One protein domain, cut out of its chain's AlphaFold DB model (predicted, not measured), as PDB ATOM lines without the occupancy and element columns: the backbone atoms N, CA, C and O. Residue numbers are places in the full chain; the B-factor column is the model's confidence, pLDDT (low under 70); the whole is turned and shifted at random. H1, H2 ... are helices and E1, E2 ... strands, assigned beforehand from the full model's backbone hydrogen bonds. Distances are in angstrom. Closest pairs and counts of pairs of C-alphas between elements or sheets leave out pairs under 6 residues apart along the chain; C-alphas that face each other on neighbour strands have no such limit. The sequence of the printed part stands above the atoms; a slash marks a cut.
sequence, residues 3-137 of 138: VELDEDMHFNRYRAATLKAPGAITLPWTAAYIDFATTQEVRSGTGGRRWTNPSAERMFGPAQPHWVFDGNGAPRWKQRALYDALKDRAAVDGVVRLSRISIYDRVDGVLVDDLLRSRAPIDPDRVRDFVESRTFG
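AT A GLANCE: This is residues 3 to 137 of the 138 residues of an uncharacterized protein of Curtobacterium sp. MCLR17_007 (UniProt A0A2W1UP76). A short ribbon of two parallel strands, E1 and E2, lies between H6, whose residues 130 to 136 pack on E2, and a group of three helices side by side, in which H1 runs between H2 and H4 at a shallow tilt to both. H3 packs steeply on the first part of H4 at the far end from H6, with long loops before and after it, and H5 is a short helix beyond the end of E2. The 135 printed residues hold six named helices and two named strands in the order E1, H1, H2, H3, H4, E2, H5, H6, mostly helix. The whole is compact, with a radius of gyration of the C-alphas of 15.7 A and spans of 46 by 36 by 22 A.

IN THESE COORDINATES: E1, residues 3 to 6, begins at C-alpha 3 (-21.116, -8.920, -0.419). H1 is residues 13 to 19, H2 residues 30 to 39, 14.3 A long, and H3 residues 54 to 60. H4, residues 75 to 92, is 25.4 A long. E2 is residues 98 to 102, 12.9 A, and H5 residues 112 to 116. H6, residues 124 to 136, 18.4 A, ends at C-alpha 136 (-31.086, -1.418, -2.353).

HOW THE PARTS SIT: E1 and E2 are parallel neighbours at 30 degrees, with N 6 and O 101 2.8 A apart, within hydrogen-bond range; with H1 to H4 they form a strand-helix-strand unit, two parallel strands with helices between them in the chain. H1 and H2, a helical hairpin, touch at a shallow tilt of 9 degrees, opposite ways, closest at the C-alphas of Ala 16 and Ile 34, 5.2 A. H1 touches residues 77 to 85 of H4 at a shallow tilt of 16 degrees, closest at the C-alphas of Arg 15 and Ala 81, 4.7 A. H3 touches residues 75 to 79 of H4 at a steep tilt of 66 degrees, closest at the C-alphas of Ala 56 and Arg 76, 5.1 A. The closest C-alphas of E2 and H6, Ser 99 and Thr 135, are 4.8 A apart. H5 and H6 are apart. Every O i to N i+4 pair is within hydrogen-bond range in H1, H2, H4 and H5; H3 has 2 of 3 and H6 8 of 9.

THE WHOLE: The C-alphas farthest apart, those of Pro 62 and Asp 125, are 46.1 A apart. The printed part has no cut; the links H2 to H3 and H3 to H4 are long. Residue 24 is under 70 in pLDDT.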
ATOM      1  N   VAL A   3     -21.954  -9.785   0.413       96.88
ATOM      2  CA  VAL A   3     -21.116  -8.920  -0.419       96.88
ATOM      3  C   VAL A   3     -20.190  -9.814  -1.231       96.88
ATOM      4  O   VAL A   3     -19.474 -10.634  -0.655       96.88
ATOM      5  N   GLU A   4     -20.210  -9.666  -2.552       97.44
ATOM      6  CA  GLU A   4     -19.271 -10.331  -3.456       97.44
ATOM      7  C   GLU A   4     -18.365  -9.301  -4.121       97.44
ATOM      8  O   GLU A   4     -18.846  -8.372  -4.768       97.44
ATOM      9  N   LEU A   5     -17.055  -9.485  -3.951       97.81
ATOM     10  CA  LEU A   5     -16.030  -8.729  -4.658       97.81
ATOM     11  C   LEU A   5     -15.623  -9.499  -5.920       97.81
ATOM     12  O   LEU A   5     -15.100 -10.609  -5.828       97.81
ATOM     13  N   ASP A   6     -15.849  -8.902  -7.085       97.94
ATOM     14  CA  ASP A   6     -15.524  -9.475  -8.386       97.94
ATOM     15  C   ASP A   6     -14.263  -8.832  -8.977       97.94
ATOM     16  O   ASP A   6     -14.180  -7.617  -9.173       97.94
ATOM     17  N   GLU A   7     -13.293  -9.680  -9.315       96.19
ATOM     18  CA  GLU A   7     -12.034  -9.305  -9.966       96.19
ATOM     19  C   GLU A   7     -12.097  -9.484 -11.497       96.19
ATOM     20  O   GLU A   7     -13.090  -9.981 -12.036       96.19
ATOM     21  N   ASP A   8     -11.007  -9.145 -12.206       97.19
ATOM     22  CA  ASP A   8     -10.888  -9.119 -13.679       97.19
ATOM     23  C   ASP A   8     -11.606 -10.285 -14.384       97.19
ATOM     24  O   ASP A   8     -12.301 -10.119 -15.381       97.19
ATOM     25  N   MET A   9     -11.462 -11.488 -13.827       95.62
ATOM     26  CA  MET A   9     -11.946 -12.754 -14.366       95.62
ATOM     27  C   MET A   9     -13.473 -12.875 -14.525       95.62
ATOM     28  O   MET A   9     -13.931 -13.828 -15.174       95.62
ATOM     29  N   HIS A  10     -14.249 -11.985 -13.906       96.94
ATOM     30  CA  HIS A  10     -15.709 -11.931 -14.012       96.94
ATOM     31  C   HIS A  10     -16.187 -11.068 -15.184       96.94
ATOM     32  O   HIS A  10     -17.342 -11.181 -15.586       96.94
ATOM     33  N   PHE A  11     -15.323 -10.243 -15.773       97.69
ATOM     34  CA  PHE A  11     -15.723  -9.218 -16.734       97.69
ATOM     35  C   PHE A  11     -15.363  -9.633 -18.159       97.69
ATOM     36  O   PHE A  11     -14.324  -9.251 -18.685       97.69
ATOM     37  N   ASN A  12     -16.220 -10.454 -18.768       96.69
ATOM     38  CA  ASN A  12     -16.066 -10.958 -20.136       96.69
ATOM     39  C   ASN A  12     -17.414 -11.087 -20.863       96.69
ATOM     40  O   ASN A  12     -18.479 -11.023 -20.240       96.69
ATOM     41  N   ARG A  13     -17.389 -11.367 -22.172       96.44
ATOM     42  CA  ARG A  13     -18.593 -11.534 -23.006       96.44
ATOM     43  C   ARG A  13     -19.619 -12.520 -22.465       96.44
ATOM     44  O   ARG A  13     -20.812 -12.296 -22.644       96.44
ATOM     45  N   TYR A  14     -19.196 -13.600 -21.807       96.62
ATOM     46  CA  TYR A  14     -20.139 -14.584 -21.275       96.62
ATOM     47  C   TYR A  14     -20.862 -14.031 -20.052       96.62
ATOM     48  O   TYR A  14     -22.060 -14.257 -19.908       96.62
ATOM     49  N   ARG A  15     -20.183 -13.226 -19.222       96.69
ATOM     50  CA  ARG A  15     -20.849 -12.473 -18.156       96.69
ATOM     51  C   ARG A  15     -21.864 -11.488 -18.727       96.69
ATOM     52  O   ARG A  15     -23.019 -11.508 -18.304       96.69
ATOM     53  N   ALA A  16     -21.475 -10.700 -19.731       95.94
ATOM     54  CA  ALA A  16     -22.399  -9.789 -20.409       95.94
ATOM     55  C   ALA A  16     -23.618 -10.533 -20.981       95.94
ATOM     56  O   ALA A  16     -24.745 -10.067 -20.830       95.94
ATOM     57  N   ALA A  17     -23.412 -11.710 -21.582       94.88
ATOM     58  CA  ALA A  17     -24.491 -12.545 -22.101       94.88
ATOM     59  C   ALA A  17     -25.460 -12.996 -20.997       94.88
ATOM     60  O   ALA A  17     -26.668 -12.922 -21.194       94.88
ATOM     61  N   THR A  18     -24.957 -13.401 -19.825       95.75
ATOM     62  CA  THR A  18     -25.826 -13.794 -18.701       95.75
ATOM     63  C   THR A  18     -26.655 -12.639 -18.144       95.75
ATOM     64  O   THR A  18     -27.812 -12.841 -17.798       95.75
ATOM     65  N   LEU A  19     -26.104 -11.423 -18.113       95.62
ATOM     66  CA  LEU A  19     -26.816 -10.236 -17.626       95.62
ATOM     67  C   LEU A  19     -27.861  -9.718 -18.623       95.62
ATOM     68  O   LEU A  19     -28.851  -9.115 -18.218       95.62
ATOM     69  N   LYS A  20     -27.654  -9.971 -19.922       93.81
ATOM     70  CA  LYS A  20     -28.551  -9.570 -21.020       93.81
ATOM     71  C   LYS A  20     -29.560 -10.655 -21.423       93.81
ATOM     72  O   LYS A  20     -30.342 -10.436 -22.344       93.81
ATOM     73  N   ALA A  21     -29.519 -11.829 -20.794       89.44
ATOM     74  CA  ALA A  21     -30.414 -12.932 -21.125       89.44
ATOM     75  C   ALA A  21     -31.893 -12.571 -20.846       89.44
ATOM     76  O   ALA A  21     -32.169 -11.742 -19.973       89.44
ATOM     77  N   PRO A  22     -32.862 -13.190 -21.553       80.75
ATOM     78  CA  PRO A  22     -34.287 -13.017 -21.263       80.75
ATOM     79  C   PRO A  22     -34.620 -13.334 -19.798       80.75
ATOM     80  O   PRO A  22     -34.089 -14.287 -19.232       80.75
ATOM     81  N   GLY A  23     -35.510 -12.547 -19.183       71.62
ATOM     82  CA  GLY A  23     -35.699 -12.561 -17.723       71.62
ATOM     83  C   GLY A  23     -34.631 -11.746 -16.985       71.62
ATOM     84  O   GLY A  23     -34.213 -12.135 -15.895       71.62
ATOM     85  N   ALA A  24     -34.186 -10.660 -17.628       65.75
ATOM     86  CA  ALA A  24     -33.014  -9.867 -17.286       65.75
ATOM     87  C   ALA A  24     -32.881  -9.582 -15.786       65.75
ATOM     88  O   ALA A  24     -33.810  -9.107 -15.124       65.75
ATOM     89  N   ILE A  25     -31.677  -9.843 -15.276       79.62
ATOM     90  CA  ILE A  25     -31.280  -9.518 -13.910       79.62
ATOM     91  C   ILE A  25     -31.339  -8.004 -13.755       79.62
ATOM     92  O   ILE A  25     -30.477  -7.292 -14.259       79.62
ATOM     93  N   THR A  26     -32.347  -7.505 -13.051       87.75
ATOM     94  CA  THR A  26     -32.504  -6.069 -12.805       87.75
ATOM     95  C   THR A  26     -32.124  -5.786 -11.360       87.75
ATOM     96  O   THR A  26     -32.976  -5.698 -10.483       87.75
ATOM     97  N   LEU A  27     -30.816  -5.724 -11.109       94.06
ATOM     98  CA  LEU A  27     -30.231  -5.379  -9.816       94.06
ATOM     99  C   LEU A  27     -29.470  -4.049  -9.945       94.06
ATOM    100  O   LEU A  27     -29.060  -3.698 -11.056       94.06
ATOM    101  N   PRO A  28     -29.240  -3.311  -8.842       96.25
ATOM    102  CA  PRO A  28     -28.646  -1.970  -8.897       96.25
ATOM    103  C   PRO A  28     -27.297  -1.890  -9.630       96.25
ATOM    104  O   PRO A  28     -26.954  -0.865 -10.210       96.25
ATOM    105  N   TRP A  29     -26.530  -2.982  -9.645       96.19
ATOM    106  CA  TRP A  29     -25.215  -3.070 -10.283       96.19
ATOM    107  C   TRP A  29     -25.223  -3.608 -11.719       96.19
ATOM    108  O   TRP A  29     -24.178  -3.568 -12.372       96.19
ATOM    109  N   THR A  30     -26.352  -4.108 -12.240       96.06
ATOM    110  CA  THR A  30     -26.390  -4.807 -13.541       96.06
ATOM    111  C   THR A  30     -25.805  -3.961 -14.671       96.06
ATOM    112  O   THR A  30     -24.980  -4.457 -15.438       96.06
ATOM    113  N   ALA A  31     -26.214  -2.693 -14.777       95.50
ATOM    114  CA  ALA A  31     -25.786  -1.810 -15.863       95.50
ATOM    115  C   ALA A  31     -24.263  -1.603 -15.854       95.50
ATOM    116  O   ALA A  31     -23.601  -1.860 -16.857       95.50
ATOM    117  N   ALA A  32     -23.696  -1.269 -14.691       97.00
ATOM    118  CA  ALA A  32     -22.252  -1.118 -14.529       97.00
ATOM    119  C   ALA A  32     -21.502  -2.409 -14.899       97.00
ATOM    120  O   ALA A  32     -20.494  -2.375 -15.600       97.00
ATOM    121  N   TYR A  33     -22.020  -3.571 -14.494       97.50
ATOM    122  CA  TYR A  33     -21.401  -4.858 -14.813       97.50
ATOM    123  C   TYR A  33     -21.444  -5.210 -16.302       97.50
ATOM    124  O   TYR A  33     -20.501  -5.827 -16.802       97.50
ATOM    125  N   ILE A  34     -22.498  -4.820 -17.023       96.81
ATOM    126  CA  ILE A  34     -22.557  -4.953 -18.483       96.81
ATOM    127  C   ILE A  34     -21.454  -4.111 -19.139       96.81
ATOM    128  O   ILE A  34     -20.759  -4.602 -20.039       96.81
ATOM    129  N   ASP A  35     -21.260  -2.881 -18.667       97.81
ATOM    130  CA  ASP A  35     -20.238  -1.972 -19.188       97.81
ATOM    131  C   ASP A  35     -18.828  -2.482 -18.875       97.81
ATOM    132  O   ASP A  35     -17.973  -2.532 -19.763       97.81
ATOM    133  N   PHE A  36     -18.578  -2.956 -17.653       98.25
ATOM    134  CA  PHE A  36     -17.296  -3.559 -17.280       98.25
ATOM    135  C   PHE A  36     -16.998  -4.816 -18.092       98.25
ATOM    136  O   PHE A  36     -15.899  -4.957 -18.621       98.25
ATOM    137  N   ALA A  37     -17.978  -5.706 -18.260       97.31
ATOM    138  CA  ALA A  37     -17.809  -6.921 -19.053       97.31
ATOM    139  C   ALA A  37     -17.480  -6.637 -20.527       97.31
ATOM    140  O   ALA A  37     -16.853  -7.469 -21.181       97.31
ATOM    141  N   THR A  38     -17.881  -5.470 -21.034       94.81
ATOM    142  CA  THR A  38     -17.581  -5.024 -22.399       94.81
ATOM    143  C   THR A  38     -16.223  -4.321 -22.474       94.81
ATOM    144  O   THR A  38     -15.413  -4.625 -23.346       94.81
ATOM    145  N   THR A  39     -15.946  -3.394 -21.556       97.12
ATOM    146  CA  THR A  39     -14.756  -2.524 -21.604       97.12
ATOM    147  C   THR A  39     -13.493  -3.170 -21.042       97.12
ATOM    148  O   THR A  39     -12.391  -2.784 -21.423       97.12
ATOM    149  N   GLN A  40     -13.636  -4.161 -20.160       97.31
ATOM    150  CA  GLN A  40     -12.525  -4.790 -19.439       97.31
ATOM    151  C   GLN A  40     -12.272  -6.243 -19.865       97.31
ATOM    152  O   GLN A  40     -11.443  -6.918 -19.260       97.31
ATOM    153  N   GLU A  41     -12.916  -6.735 -20.933       95.25
ATOM    154  CA  GLU A  41     -12.763  -8.130 -21.387       95.25
ATOM    155  C   GLU A  41     -11.301  -8.524 -21.623       95.25
ATOM    156  O   GLU A  41     -10.892  -9.634 -21.288       95.25
ATOM    157  N   VAL A  42     -10.484  -7.604 -22.135       93.62
ATOM    158  CA  VAL A  42      -9.054  -7.849 -22.380       93.62
ATOM    159  C   VAL A  42      -8.265  -8.162 -21.104       93.62
ATOM    160  O   VAL A  42      -7.207  -8.785 -21.174       93.62
ATOM    161  N   ARG A  43      -8.777  -7.747 -19.938       93.81
ATOM    162  CA  ARG A  43      -8.194  -8.030 -18.621       93.81
ATOM    163  C   ARG A  43      -8.689  -9.340 -18.029       93.81
ATOM    164  O   ARG A  43      -7.999  -9.899 -17.176       93.81
ATOM    165  N   SER A  44      -9.818  -9.880 -18.502       88.25
ATOM    166  CA  SER A  44     -10.219 -11.240 -18.147       88.25
ATOM    167  C   SER A  44      -9.103 -12.191 -18.571       88.25
ATOM    168  O   SER A  44      -8.801 -12.367 -19.748       88.25
ATOM    169  N   GLY A  45      -8.430 -12.785 -17.590       86.06
ATOM    170  CA  GLY A  45      -7.272 -13.629 -17.834       86.06
ATOM    171  C   GLY A  45      -7.622 -14.863 -18.669       86.06
ATOM    172  O   GLY A  45      -8.547 -15.618 -18.373       86.06
ATOM    173  N   THR A  46      -6.815 -15.128 -19.685       86.00
ATOM    174  CA  THR A  46      -6.993 -16.251 -20.618       86.00
ATOM    175  C   THR A  46      -5.914 -17.334 -20.454       86.00
ATOM    176  O   THR A  46      -5.894 -18.321 -21.175       86.00
ATOM    177  N   GLY A  47      -4.990 -17.193 -19.501       87.56
ATOM    178  CA  GLY A  47      -3.890 -18.148 -19.306       87.56
ATOM    179  C   GLY A  47      -4.296 -19.447 -18.592       87.56
ATOM    180  O   GLY A  47      -4.858 -19.417 -17.492       87.56
ATOM    181  N   GLY A  48      -3.943 -20.597 -19.178       88.75
ATOM    182  CA  GLY A  48      -4.019 -21.921 -18.550       88.75
ATOM    183  C   GLY A  48      -5.412 -22.275 -18.021       88.75
ATOM    184  O   GLY A  48      -6.410 -22.181 -18.736       88.75
ATOM    185  N   ARG A  49      -5.491 -22.632 -16.729       92.31
ATOM    186  CA  ARG A  49      -6.742 -23.049 -16.061       92.31
ATOM    187  C   ARG A  49      -7.826 -21.965 -15.994       92.31
ATOM    188  O   ARG A  49      -8.933 -22.248 -15.535       92.31
ATOM    189  N   ARG A  50      -7.512 -20.729 -16.401       93.25
ATOM    190  CA  ARG A  50      -8.461 -19.611 -16.490       93.25
ATOM    191  C   ARG A  50      -9.301 -19.653 -17.766       93.25
ATOM    192  O   ARG A  50     -10.427 -19.173 -17.722       93.25
ATOM    193  N   TRP A  51      -8.784 -20.243 -18.847       95.44
ATOM    194  CA  TRP A  51      -9.482 -20.409 -20.129       95.44
ATOM    195  C   TRP A  51     -10.302 -21.693 -20.176       95.44
ATOM    196  O   TRP A  51     -11.479 -21.687 -20.541       95.44
ATOM    197  N   THR A  52      -9.696 -22.790 -19.722       96.56
ATOM    198  CA  THR A  52     -10.323 -24.108 -19.700       96.56
ATOM    199  C   THR A  52      -9.798 -24.974 -18.564       96.56
ATOM    200  O   THR A  52      -8.694 -24.763 -18.068       96.56
ATOM    201  N   ASN A  53     -10.594 -25.946 -18.128       96.50
ATOM    202  CA  ASN A  53     -10.166 -27.023 -17.241       96.50
ATOM    203  C   ASN A  53     -11.114 -28.233 -17.387       96.50
ATOM    204  O   ASN A  53     -12.225 -28.064 -17.894       96.50
ATOM    205  N   PRO A  54     -10.750 -29.426 -16.873       97.81
ATOM    206  CA  PRO A  54     -11.576 -30.627 -17.040       97.81
ATOM    207  C   PRO A  54     -13.002 -30.513 -16.484       97.81
ATOM    208  O   PRO A  54     -13.912 -31.190 -16.952       97.81
ATOM    209  N   SER A  55     -13.239 -29.684 -15.463       97.25
ATOM    210  CA  SER A  55     -14.598 -29.474 -14.950       97.25
ATOM    211  C   SER A  55     -15.437 -28.619 -15.889       97.25
ATOM    212  O   SER A  55     -16.614 -28.912 -16.068       97.25
ATOM    213  N   ALA A  56     -14.853 -27.564 -16.447       97.50
ATOM    214  CA  ALA A  56     -15.528 -26.676 -17.373       97.50
ATOM    215  C   ALA A  56     -15.799 -27.382 -18.707       97.50
ATOM    216  O   ALA A  56     -16.884 -27.242 -19.260       97.50
ATOM    217  N   GLU A  57     -14.861 -28.206 -19.178       97.75
ATOM    218  CA  GLU A  57     -15.031 -28.977 -20.413       97.75
ATOM    219  C   GLU A  57     -16.109 -30.050 -20.295       97.75
ATOM    220  O   GLU A  57     -16.858 -30.265 -21.239       97.75
ATOM    221  N   ARG A  58     -16.280 -30.664 -19.118       98.06
ATOM    222  CA  ARG A  58     -17.422 -31.563 -18.876       98.06
ATOM    223  C   ARG A  58     -18.776 -30.859 -18.981       98.06
ATOM    224  O   ARG A  58     -19.760 -31.517 -19.290       98.06
ATOM    225  N   MET A  59     -18.839 -29.556 -18.699       97.12
ATOM    226  CA  MET A  59     -20.088 -28.785 -18.747       97.12
ATOM    227  C   MET A  59     -20.355 -28.166 -20.118       97.12
ATOM    228  O   MET A  59     -21.497 -28.134 -20.560       97.12
ATOM    229  N   PHE A  60     -19.318 -27.644 -20.771       97.06
ATOM    230  CA  PHE A  60     -19.467 -26.838 -21.983       97.06
ATOM    231  C   PHE A  60     -18.808 -27.462 -23.213       97.06
ATOM    232  O   PHE A  60     -18.956 -26.921 -24.299       97.06
ATOM    233  N   GLY A  61     -18.084 -28.572 -23.078       97.19
ATOM    234  CA  GLY A  61     -17.267 -29.157 -24.140       97.19
ATOM    235  C   GLY A  61     -15.845 -28.578 -24.206       97.19
ATOM    236  O   GLY A  61     -15.499 -27.683 -23.429       97.19
ATOM    237  N   PRO A  62     -15.008 -29.074 -25.133       96.75
ATOM    238  CA  PRO A  62     -13.601 -28.692 -25.243       96.75
ATOM    239  C   PRO A  62     -13.430 -27.217 -25.611       96.75
ATOM    240  O   PRO A  62     -14.233 -26.645 -26.353       96.75
ATOM    241  N   ALA A  63     -12.368 -26.601 -25.099       96.62
ATOM    242  CA  ALA A  63     -12.058 -25.215 -25.411       96.62
ATOM    243  C   ALA A  63     -11.583 -25.032 -26.849       96.62
ATOM    244  O   ALA A  63     -10.977 -25.920 -27.448       96.62
ATOM    245  N   GLN A  64     -11.810 -23.834 -27.369       96.06
ATOM    246  CA  GLN A  64     -11.100 -23.364 -28.549       96.06
ATOM    247  C   GLN A  64      -9.672 -22.938 -28.195       96.06
ATOM    248  O   GLN A  64      -9.349 -22.800 -27.004       96.06
ATOM    249  N   PRO A  65      -8.812 -22.695 -29.203       93.56
ATOM    250  CA  PRO A  65      -7.528 -22.059 -28.975       93.56
ATOM    251  C   PRO A  65      -7.661 -20.753 -28.191       93.56
ATOM    252  O   PRO A  65      -8.705 -20.101 -28.152       93.56
ATOM    253  N   HIS A  66      -6.566 -20.380 -27.546       89.12
ATOM    254  CA  HIS A  66      -6.466 -19.162 -26.757       89.12
ATOM    255  C   HIS A  66      -6.918 -17.930 -27.562       89.12
ATOM    256  O   HIS A  66      -6.499 -17.763 -28.704       89.12
ATOM    257  N   TRP A  67      -7.788 -17.098 -26.973       90.25
ATOM    258  CA  TRP A  67      -8.408 -15.915 -27.603       90.25
ATOM    259  C   TRP A  67      -9.317 -16.174 -28.817       90.25
ATOM    260  O   TRP A  67      -9.856 -15.225 -29.385       90.25
ATOM    261  N   VAL A  68      -9.571 -17.432 -29.178       93.94
ATOM    262  CA  VAL A  68     -10.574 -17.780 -30.187       93.94
ATOM    263  C   VAL A  68     -11.902 -17.992 -29.482       93.94
ATOM    264  O   VAL A  68     -12.044 -18.903 -28.675       93.94
ATOM    265  N   PHE A  69     -12.883 -17.139 -29.766       92.81
ATOM    266  CA  PHE A  69     -14.190 -17.186 -29.105       92.81
ATOM    267  C   PHE A  69     -15.306 -17.783 -29.958       92.81
ATOM    268  O   PHE A  69     -16.402 -17.995 -29.437       92.81
ATOM    269  N   ASP A  70     -15.031 -18.055 -31.232       89.19
ATOM    270  CA  ASP A  70     -15.974 -18.706 -32.134       89.19
ATOM    271  C   ASP A  70     -16.331 -20.104 -31.618       89.19
ATOM    272  O   ASP A  70     -15.549 -20.760 -30.931       89.19
ATOM    273  N   GLY A  71     -17.546 -20.572 -31.898       90.06
ATOM    274  CA  GLY A  71     -18.020 -21.852 -31.376       90.06
ATOM    275  C   GLY A  71     -17.968 -21.910 -29.842       90.06
ATOM    276  O   GLY A  71     -18.728 -21.229 -29.149       90.06
ATOM    277  N   ASN A  72     -17.101 -22.765 -29.286       91.56
ATOM    278  CA  ASN A  72     -17.112 -23.016 -27.846       91.56
ATOM    279  C   ASN A  72     -16.297 -22.024 -26.998       91.56
ATOM    280  O   ASN A  72     -16.529 -21.932 -25.791       91.56
ATOM    281  N   GLY A  73     -15.391 -21.264 -27.609       95.19
ATOM    282  CA  GLY A  73     -14.523 -20.302 -26.931       95.19
ATOM    283  C   GLY A  73     -13.876 -20.819 -25.643       95.19
ATOM    284  O   GLY A  73     -13.170 -21.827 -25.674       95.19
ATOM    285  N   ALA A  74     -14.131 -20.128 -24.522       96.69
ATOM    286  CA  ALA A  74     -13.536 -20.391 -23.207       96.69
ATOM    287  C   ALA A  74     -14.516 -21.077 -22.228       96.69
ATOM    288  O   ALA A  74     -15.286 -20.388 -21.541       96.69
ATOM    289  N   PRO A  75     -14.479 -22.415 -22.072       97.50
ATOM    290  CA  PRO A  75     -15.356 -23.145 -21.159       97.50
ATOM    291  C   PRO A  75     -15.294 -22.629 -19.724       97.50
ATOM    292  O   PRO A  75     -16.315 -22.559 -19.039       97.50
ATOM    293  N   ARG A  76     -14.107 -22.235 -19.236       97.19
ATOM    294  CA  ARG A  76     -13.981 -21.796 -17.842       97.19
ATOM    295  C   ARG A  76     -14.629 -20.436 -17.600       97.19
ATOM    296  O   ARG A  76     -15.174 -20.225 -16.515       97.19
ATOM    297  N   TRP A  77     -14.606 -19.541 -18.588       97.12
ATOM    298  CA  TRP A  77     -15.324 -18.270 -18.498       97.12
ATOM    299  C   TRP A  77     -16.834 -18.494 -18.495       97.12
ATOM    300  O   TRP A  77     -17.513 -17.946 -17.631       97.12
ATOM    301  N   LYS A  78     -17.342 -19.370 -19.376       97.62
ATOM    302  CA  LYS A  78     -18.759 -19.779 -19.389       97.62
ATOM    303  C   LYS A  78     -19.197 -20.347 -18.044       97.62
ATOM    304  O   LYS A  78     -20.235 -19.960 -17.520       97.62
ATOM    305  N   GLN A  79     -18.375 -21.211 -17.450       97.56
ATOM    306  CA  GLN A  79     -18.659 -21.794 -16.142       97.56
ATOM    307  C   GLN A  79     -18.755 -20.735 -15.043       97.56
ATOM    308  O   GLN A  79     -19.669 -20.794 -14.228       97.56
ATOM    309  N   ARG A  80     -17.833 -19.764 -15.009       97.00
ATOM    310  CA  ARG A  80     -17.900 -18.668 -14.032       97.00
ATOM    311  C   ARG A  80     -19.147 -17.812 -14.248       97.00
ATOM    312  O   ARG A  80     -19.886 -17.604 -13.297       97.00
ATOM    313  N   ALA A  81     -19.408 -17.402 -15.489       97.06
ATOM    314  CA  ALA A  81     -20.580 -16.600 -15.826       97.06
ATOM    315  C   ALA A  81     -21.892 -17.305 -15.447       97.06
ATOM    316  O   ALA A  81     -22.782 -16.668 -14.898       97.06
ATOM    317  N   LEU A  82     -21.994 -18.622 -15.672       96.94
ATOM    318  CA  LEU A  82     -23.151 -19.411 -15.250       96.94
ATOM    319  C   LEU A  82     -23.321 -19.403 -13.726       96.94
ATOM    320  O   LEU A  82     -24.432 -19.222 -13.241       96.94
ATOM    321  N   TYR A  83     -22.242 -19.596 -12.965       96.81
ATOM    322  CA  TYR A  83     -22.322 -19.589 -11.502       96.81
ATOM    323  C   TYR A  83     -22.727 -18.221 -10.958       96.81
ATOM    324  O   TYR A  83     -23.557 -18.160 -10.055       96.81
ATOM    325  N   ASP A  84     -22.200 -17.144 -11.537       96.81
ATOM    326  CA  ASP A  84     -22.614 -15.789 -11.184       96.81
ATOM    327  C   ASP A  84     -24.097 -15.581 -11.517       96.81
ATOM    328  O   ASP A  84     -24.858 -15.157 -10.658       96.81
ATOM    329  N   ALA A  85     -24.554 -16.005 -12.701       96.00
ATOM    330  CA  ALA A  85     -25.956 -15.897 -13.105       96.00
ATOM    331  C   ALA A  85     -26.926 -16.621 -12.154       96.00
ATOM    332  O   ALA A  85     -28.022 -16.128 -11.897       96.00
ATOM    333  N   LEU A  86     -26.532 -17.775 -11.604       95.31
ATOM    334  CA  LEU A  86     -27.344 -18.489 -10.611       95.31
ATOM    335  C   LEU A  86     -27.475 -17.695  -9.305       95.31
ATOM    336  O   LEU A  86     -28.564 -17.632  -8.734       95.31
ATOM    337  N   LYS A  87     -26.389 -17.063  -8.846       95.62
ATOM    338  CA  LYS A  87     -26.414 -16.196  -7.659       95.62
ATOM    339  C   LYS A  87     -27.247 -14.945  -7.899       95.62
ATOM    340  O   LYS A  87     -28.039 -14.562  -7.043       95.62
ATOM    341  N   ASP A  88     -27.106 -14.347  -9.076       95.38
ATOM    342  CA  ASP A  88     -27.888 -13.183  -9.475       95.38
ATOM    343  C   ASP A  88     -29.376 -13.507  -9.497       95.38
ATOM    344  O   ASP A  88     -30.194 -12.732  -9.008       95.38
ATOM    345  N   ARG A  89     -29.733 -14.681 -10.031       94.69
ATOM    346  CA  ARG A  89     -31.119 -15.131 -10.061       94.69
ATOM    347  C   ARG A  89     -31.664 -15.338  -8.653       94.69
ATOM    348  O   ARG A  89     -32.751 -14.856  -8.362       94.69
ATOM    349  N   ALA A  90     -30.890 -15.964  -7.768       94.81
ATOM    350  CA  ALA A  90     -31.260 -16.094  -6.361       94.81
ATOM    351  C   ALA A  90     -31.472 -14.724  -5.687       94.81
ATOM    352  O   ALA A  90     -32.350 -14.589  -4.836       94.81
ATOM    353  N   ALA A  91     -30.703 -13.702  -6.074       94.75
ATOM    354  CA  ALA A  91     -30.890 -12.344  -5.576       94.75
ATOM    355  C   ALA A  91     -32.162 -11.680  -6.123       94.75
ATOM    356  O   ALA A  91     -32.918 -11.088  -5.355       94.75
ATOM    357  N   VAL A  92     -32.440 -11.830  -7.421       93.69
ATOM    358  CA  VAL A  92     -33.688 -11.357  -8.051       93.69
ATOM    359  C   VAL A  92     -34.916 -12.017  -7.425       93.69
ATOM    360  O   VAL A  92     -35.903 -11.340  -7.155       93.69
ATOM    361  N   ASP A  93     -34.842 -13.316  -7.141       93.56
ATOM    362  CA  ASP A  93     -35.927 -14.080  -6.517       93.56
ATOM    363  C   ASP A  93     -36.038 -13.827  -4.994       93.56
ATOM    364  O   ASP A  93     -36.859 -14.442  -4.314       93.56
ATOM    365  N   GLY A  94     -35.217 -12.931  -4.431       93.00
ATOM    366  CA  GLY A  94     -35.273 -12.531  -3.023       93.00
ATOM    367  C   GLY A  94     -34.720 -13.563  -2.034       93.00
ATOM    368  O   GLY A  94     -34.803 -13.350  -0.824       93.00
ATOM    369  N   VAL A  95     -34.117 -14.654  -2.518       95.69
ATOM    370  CA  VAL A  95     -33.479 -15.689  -1.682       95.69
ATOM    371  C   VAL A  95     -32.288 -15.107  -0.917       95.69
ATOM    372  O   VAL A  95     -32.026 -15.481   0.225       95.69
ATOM    373  N   VAL A  96     -31.569 -14.165  -1.531       94.88
ATOM    374  CA  VAL A  96     -30.431 -13.472  -0.921       94.88
ATOM    375  C   VAL A  96     -30.462 -11.979  -1.236       94.88
ATOM    376  O   VAL A  96     -30.790 -11.565  -2.340       94.88
ATOM    377  N   ARG A  97     -30.062 -11.145  -0.273       95.38
ATOM    378  CA  ARG A  97     -29.737  -9.733  -0.534       95.38
ATOM    379  C   ARG A  97     -28.273  -9.639  -0.955       95.38
ATOM    380  O   ARG A  97     -27.408  -9.798  -0.088       95.38
ATOM    381  N   LEU A  98     -28.019  -9.438  -2.246       96.31
ATOM    382  CA  LEU A  98     -26.686  -9.476  -2.849       96.31
ATOM    383  C   LEU A  98     -26.196  -8.073  -3.225       96.31
ATOM    384  O   LEU A  98     -26.796  -7.418  -4.076       96.31
ATOM    385  N   SER A  99     -25.058  -7.684  -2.652       97.38
ATOM    386  CA  SER A  99     -24.253  -6.547  -3.098       97.38
ATOM    387  C   SER A  99     -23.066  -7.052  -3.911       97.38
ATOM    388  O   SER A  99     -22.238  -7.803  -3.392       97.38
ATOM    389  N   ARG A 100     -22.978  -6.655  -5.180       97.31
ATOM    390  CA  ARG A 100     -21.855  -6.998  -6.061       97.31
ATOM    391  C   ARG A 100     -20.979  -5.775  -6.292       97.31
ATOM    392  O   ARG A 100     -21.449  -4.754  -6.806       97.31
ATOM    393  N   ILE A 101     -19.719  -5.906  -5.895       98.25
ATOM    394  CA  ILE A 101     -18.693  -4.872  -5.968       98.25
ATOM    395  C   ILE A 101     -17.632  -5.323  -6.959       98.25
ATOM    396  O   ILE A 101     -17.057  -6.399  -6.830       98.25
ATOM    397  N   SER A 102     -17.361  -4.489  -7.947       98.44
ATOM    398  CA  SER A 102     -16.320  -4.696  -8.939       98.44
ATOM    399  C   SER A 102     -15.042  -3.995  -8.502       98.44
ATOM    400  O   SER A 102     -15.087  -2.868  -8.011       98.44
ATOM    401  N   ILE A 103     -13.882  -4.582  -8.793       98.25
ATOM    402  CA  ILE A 103     -12.603  -3.856  -8.708       98.25
ATOM    403  C   ILE A 103     -12.556  -2.615  -9.627       98.25
ATOM    404  O   ILE A 103     -11.722  -1.732  -9.428       98.25
ATOM    405  N   TYR A 104     -13.451  -2.533 -10.617       98.50
ATOM    406  CA  TYR A 104     -13.599  -1.395 -11.529       98.50
ATOM    407  C   TYR A 104     -14.599  -0.336 -11.063       98.50
ATOM    408  O   TYR A 104     -14.729   0.704 -11.711       98.50
ATOM    409  N   ASP A 105     -15.306  -0.587  -9.962       98.38
ATOM    410  CA  ASP A 105     -16.178   0.419  -9.376       98.38
ATOM    411  C   ASP A 105     -15.371   1.615  -8.867       98.38
ATOM    412  O   ASP A 105     -14.186   1.506  -8.534       98.38
ATOM    413  N   ARG A 106     -16.033   2.772  -8.807       97.94
ATOM    414  CA  ARG A 106     -15.479   3.982  -8.206       97.94
ATOM    415  C   ARG A 106     -16.353   4.454  -7.058       97.94
ATOM    416  O   ARG A 106     -17.555   4.628  -7.242       97.94
ATOM    417  N   VAL A 107     -15.725   4.717  -5.918       97.62
ATOM    418  CA  VAL A 107     -16.352   5.333  -4.743       97.62
ATOM    419  C   VAL A 107     -15.654   6.665  -4.516       97.62
ATOM    420  O   VAL A 107     -14.429   6.707  -4.425       97.62
ATOM    421  N   ASP A 108     -16.417   7.758  -4.547       94.50
ATOM    422  CA  ASP A 108     -15.896   9.133  -4.514       94.50
ATOM    423  C   ASP A 108     -14.754   9.378  -5.516       94.50
ATOM    424  O   ASP A 108     -13.748  10.029  -5.244       94.50
ATOM    425  N   GLY A 109     -14.902   8.809  -6.715       96.19
ATOM    426  CA  GLY A 109     -13.921   8.926  -7.790       96.19
ATOM    427  C   GLY A 109     -12.690   8.029  -7.644       96.19
ATOM    428  O   GLY A 109     -11.928   7.934  -8.606       96.19
ATOM    429  N   VAL A 110     -12.502   7.313  -6.534       98.00
ATOM    430  CA  VAL A 110     -11.383   6.378  -6.321       98.00
ATOM    431  C   VAL A 110     -11.761   4.975  -6.788       98.00
ATOM    432  O   VAL A 110     -12.845   4.489  -6.481       98.00
ATOM    433  N   LEU A 111     -10.873   4.320  -7.542       98.12
ATOM    434  CA  LEU A 111     -11.073   2.951  -8.018       98.12
ATOM    435  C   LEU A 111     -11.022   1.961  -6.845       98.12
ATOM    436  O   LEU A 111     -10.099   2.019  -6.031       98.12
ATOM    437  N   VAL A 112     -11.950   1.007  -6.795       98.19
ATOM    438  CA  VAL A 112     -11.944  -0.037  -5.758       98.19
ATOM    439  C   VAL A 112     -10.638  -0.847  -5.778       98.19
ATOM    440  O   VAL A 112     -10.090  -1.117  -4.713       98.19
ATOM    441  N   ASP A 113     -10.065  -1.168  -6.948       98.00
ATOM    442  CA  ASP A 113      -8.742  -1.825  -7.026       98.00
ATOM    443  C   ASP A 113      -7.622  -0.999  -6.363       98.00
ATOM    444  O   ASP A 113      -6.724  -1.561  -5.735       98.00
ATOM    445  N   ASP A 114      -7.668   0.336  -6.455       98.19
ATOM    446  CA  ASP A 114      -6.656   1.197  -5.833       98.19
ATOM    447  C   ASP A 114      -6.793   1.218  -4.305       98.19
ATOM    448  O   ASP A 114      -5.773   1.209  -3.612       98.19
ATOM    449  N   LEU A 115      -8.022   1.154  -3.778       97.00
ATOM    450  CA  LEU A 115      -8.265   0.932  -2.349       97.00
ATOM    451  C   LEU A 115      -7.698  -0.416  -1.895       97.00
ATOM    452  O   LEU A 115      -6.940  -0.475  -0.928       97.00
ATOM    453  N   LEU A 116      -8.026  -1.497  -2.607       96.69
ATOM    454  CA  LEU A 116      -7.606  -2.860  -2.256       96.69
ATOM    455  C   LEU A 116      -6.084  -3.044  -2.292       96.69
ATOM    456  O   LEU A 116      -5.539  -3.883  -1.576       96.69
ATOM    457  N   ARG A 117      -5.390  -2.258  -3.118       96.94
ATOM    458  CA  ARG A 117      -3.924  -2.254  -3.230       96.94
ATOM    459  C   ARG A 117      -3.250  -1.199  -2.355       96.94
ATOM    460  O   ARG A 117      -2.048  -0.983  -2.513       96.94
ATOM    461  N   SER A 118      -4.000  -0.535  -1.475       96.06
ATOM    462  CA  SER A 118      -3.512   0.540  -0.601       96.06
ATOM    463  C   SER A 118      -2.835   1.691  -1.359       96.06
ATOM    464  O   SER A 118      -1.910   2.320  -0.848       96.06
ATOM    465  N   ARG A 119      -3.270   1.958  -2.596       97.62
ATOM    466  CA  ARG A 119      -2.761   3.051  -3.442       97.62
ATOM    467  C   ARG A 119      -3.519   4.355  -3.226       97.62
ATOM    468  O   ARG A 119      -2.936   5.420  -3.397       97.62
ATOM    469  N   ALA A 120      -4.794   4.271  -2.854       96.88
ATOM    470  CA  ALA A 120      -5.628   5.424  -2.540       96.88
ATOM    471  C   ALA A 120      -6.661   5.051  -1.462       96.88
ATOM    472  O   ALA A 120      -7.338   4.035  -1.610       96.88
ATOM    473  N   PRO A 121      -6.789   5.829  -0.373       96.69
ATOM    474  CA  PRO A 121      -7.797   5.569   0.646       96.69
ATOM    475  C   PRO A 121      -9.189   5.996   0.165       96.69
ATOM    476  O   PRO A 121      -9.330   6.914  -0.642       96.69
ATOM    477  N   ILE A 122     -10.213   5.357   0.723       96.44
ATOM    478  CA  ILE A 122     -11.617   5.757   0.601       96.44
ATOM    479  C   ILE A 122     -12.168   5.826   2.020       96.44
ATOM    480  O   ILE A 122     -11.835   4.977   2.849       96.44
ATOM    481  N   ASP A 123     -12.979   6.841   2.301       96.94
ATOM    482  CA  ASP A 123     -13.694   6.944   3.569       96.94
ATOM    483  C   ASP A 123     -14.539   5.667   3.796       96.94
ATOM    484  O   ASP A 123     -15.347   5.309   2.929       96.94
ATOM    485  N   PRO A 124     -14.359   4.945   4.920       96.38
ATOM    486  CA  PRO A 124     -15.117   3.733   5.215       96.38
ATOM    487  C   PRO A 124     -16.638   3.908   5.161       96.38
ATOM    488  O   PRO A 124     -17.331   2.974   4.749       96.38
ATOM    489  N   ASP A 125     -17.158   5.079   5.534       97.94
ATOM    490  CA  ASP A 125     -18.599   5.339   5.489       97.94
ATOM    491  C   ASP A 125     -19.087   5.428   4.039       97.94
ATOM    492  O   ASP A 125     -20.109   4.850   3.680       97.94
ATOM    493  N   ARG A 126     -18.271   5.993   3.145       97.69
ATOM    494  CA  ARG A 126     -18.556   6.043   1.702       97.69
ATOM    495  C   ARG A 126     -18.519   4.666   1.055       97.69
ATOM    496  O   ARG A 126     -19.328   4.368   0.177       97.69
ATOM    497  N   VAL A 127     -17.607   3.799   1.500       96.81
ATOM    498  CA  VAL A 127     -17.578   2.393   1.065       96.81
ATOM    499  C   VAL A 127     -18.844   1.668   1.519       96.81
ATOM    500  O   VAL A 127     -19.430   0.922   0.732       96.81
ATOM    501  N   ARG A 128     -19.285   1.888   2.762       96.56
ATOM    502  CA  ARG A 128     -20.527   1.309   3.291       96.56
ATOM    503  C   ARG A 128     -21.737   1.753   2.473       96.56
ATOM    504  O   ARG A 128     -22.460   0.885   1.987       96.56
ATOM    505  N   ASP A 129     -21.901   3.057   2.265       97.25
ATOM    506  CA  ASP A 129     -23.007   3.623   1.485       97.25
ATOM    507  C   ASP A 129     -23.032   3.038   0.067       97.25
ATOM    508  O   ASP A 129     -24.075   2.620  -0.440       97.25
ATOM    509  N   PHE A 130     -21.861   2.914  -0.565       97.75
ATOM    510  CA  PHE A 130     -21.749   2.296  -1.881       97.75
ATOM    511  C   PHE A 130     -22.182   0.822  -1.875       97.75
ATOM    512  O   PHE A 130     -22.961   0.405  -2.738       97.75
ATOM    513  N   VAL A 131     -21.736   0.028  -0.896       97.00
ATOM    514  CA  VAL A 131     -22.126  -1.386  -0.753       97.00
ATOM    515  C   VAL A 131     -23.634  -1.538  -0.550       97.00
ATOM    516  O   VAL A 131     -24.236  -2.462  -1.111       97.00
ATOM    517  N   GLU A 132     -24.256  -0.643   0.211       96.81
ATOM    518  CA  GLU A 132     -25.704  -0.632   0.432       96.81
ATOM    519  C   GLU A 132     -26.465  -0.230  -0.834       96.81
ATOM    520  O   GLU A 132     -27.404  -0.934  -1.218       96.81
ATOM    521  N   SER A 133     -25.994   0.792  -1.559       96.62
ATOM    522  CA  SER A 133     -26.594   1.216  -2.835       96.62
ATOM    523  C   SER A 133     -26.621   0.093  -3.876       96.62
ATOM    524  O   SER A 133     -27.544  -0.039  -4.680       96.62
ATOM    525  N   ARG A 134     -25.633  -0.805  -3.810       96.31
ATOM    526  CA  ARG A 134     -25.521  -1.986  -4.670       96.31
ATOM    527  C   ARG A 134     -26.527  -3.085  -4.327       96.31
ATOM    528  O   ARG A 134     -26.739  -3.975  -5.142       96.31
ATOM    529  N   THR A 135     -27.175  -3.019  -3.169       93.44
ATOM    530  CA  THR A 135     -28.250  -3.944  -2.776       93.44
ATOM    531  C   THR A 135     -29.628  -3.315  -2.935       93.44
ATOM    532  O   THR A 135     -30.546  -3.977  -3.412       93.44
ATOM    533  N   PHE A 136     -29.779  -2.059  -2.517       92.00
ATOM    534  CA  PHE A 136     -31.086  -1.418  -2.353       92.00
ATOM    535  C   PHE A 136     -31.420  -0.397  -3.446       92.00
ATOM    536  O   PHE A 136     -32.575   0.001  -3.557       92.00
ATOM    537  N   GLY A 137     -30.449  -0.040  -4.290       86.00
ATOM    538  CA  GLY A 137     -30.550   1.111  -5.182       86.00
ATOM    539  C   GLY A 137     -30.033   2.394  -4.518       86.00
ATOM    540  O   GLY A 137     -29.688   2.360  -3.335       86.00
TER     541      GLY A 137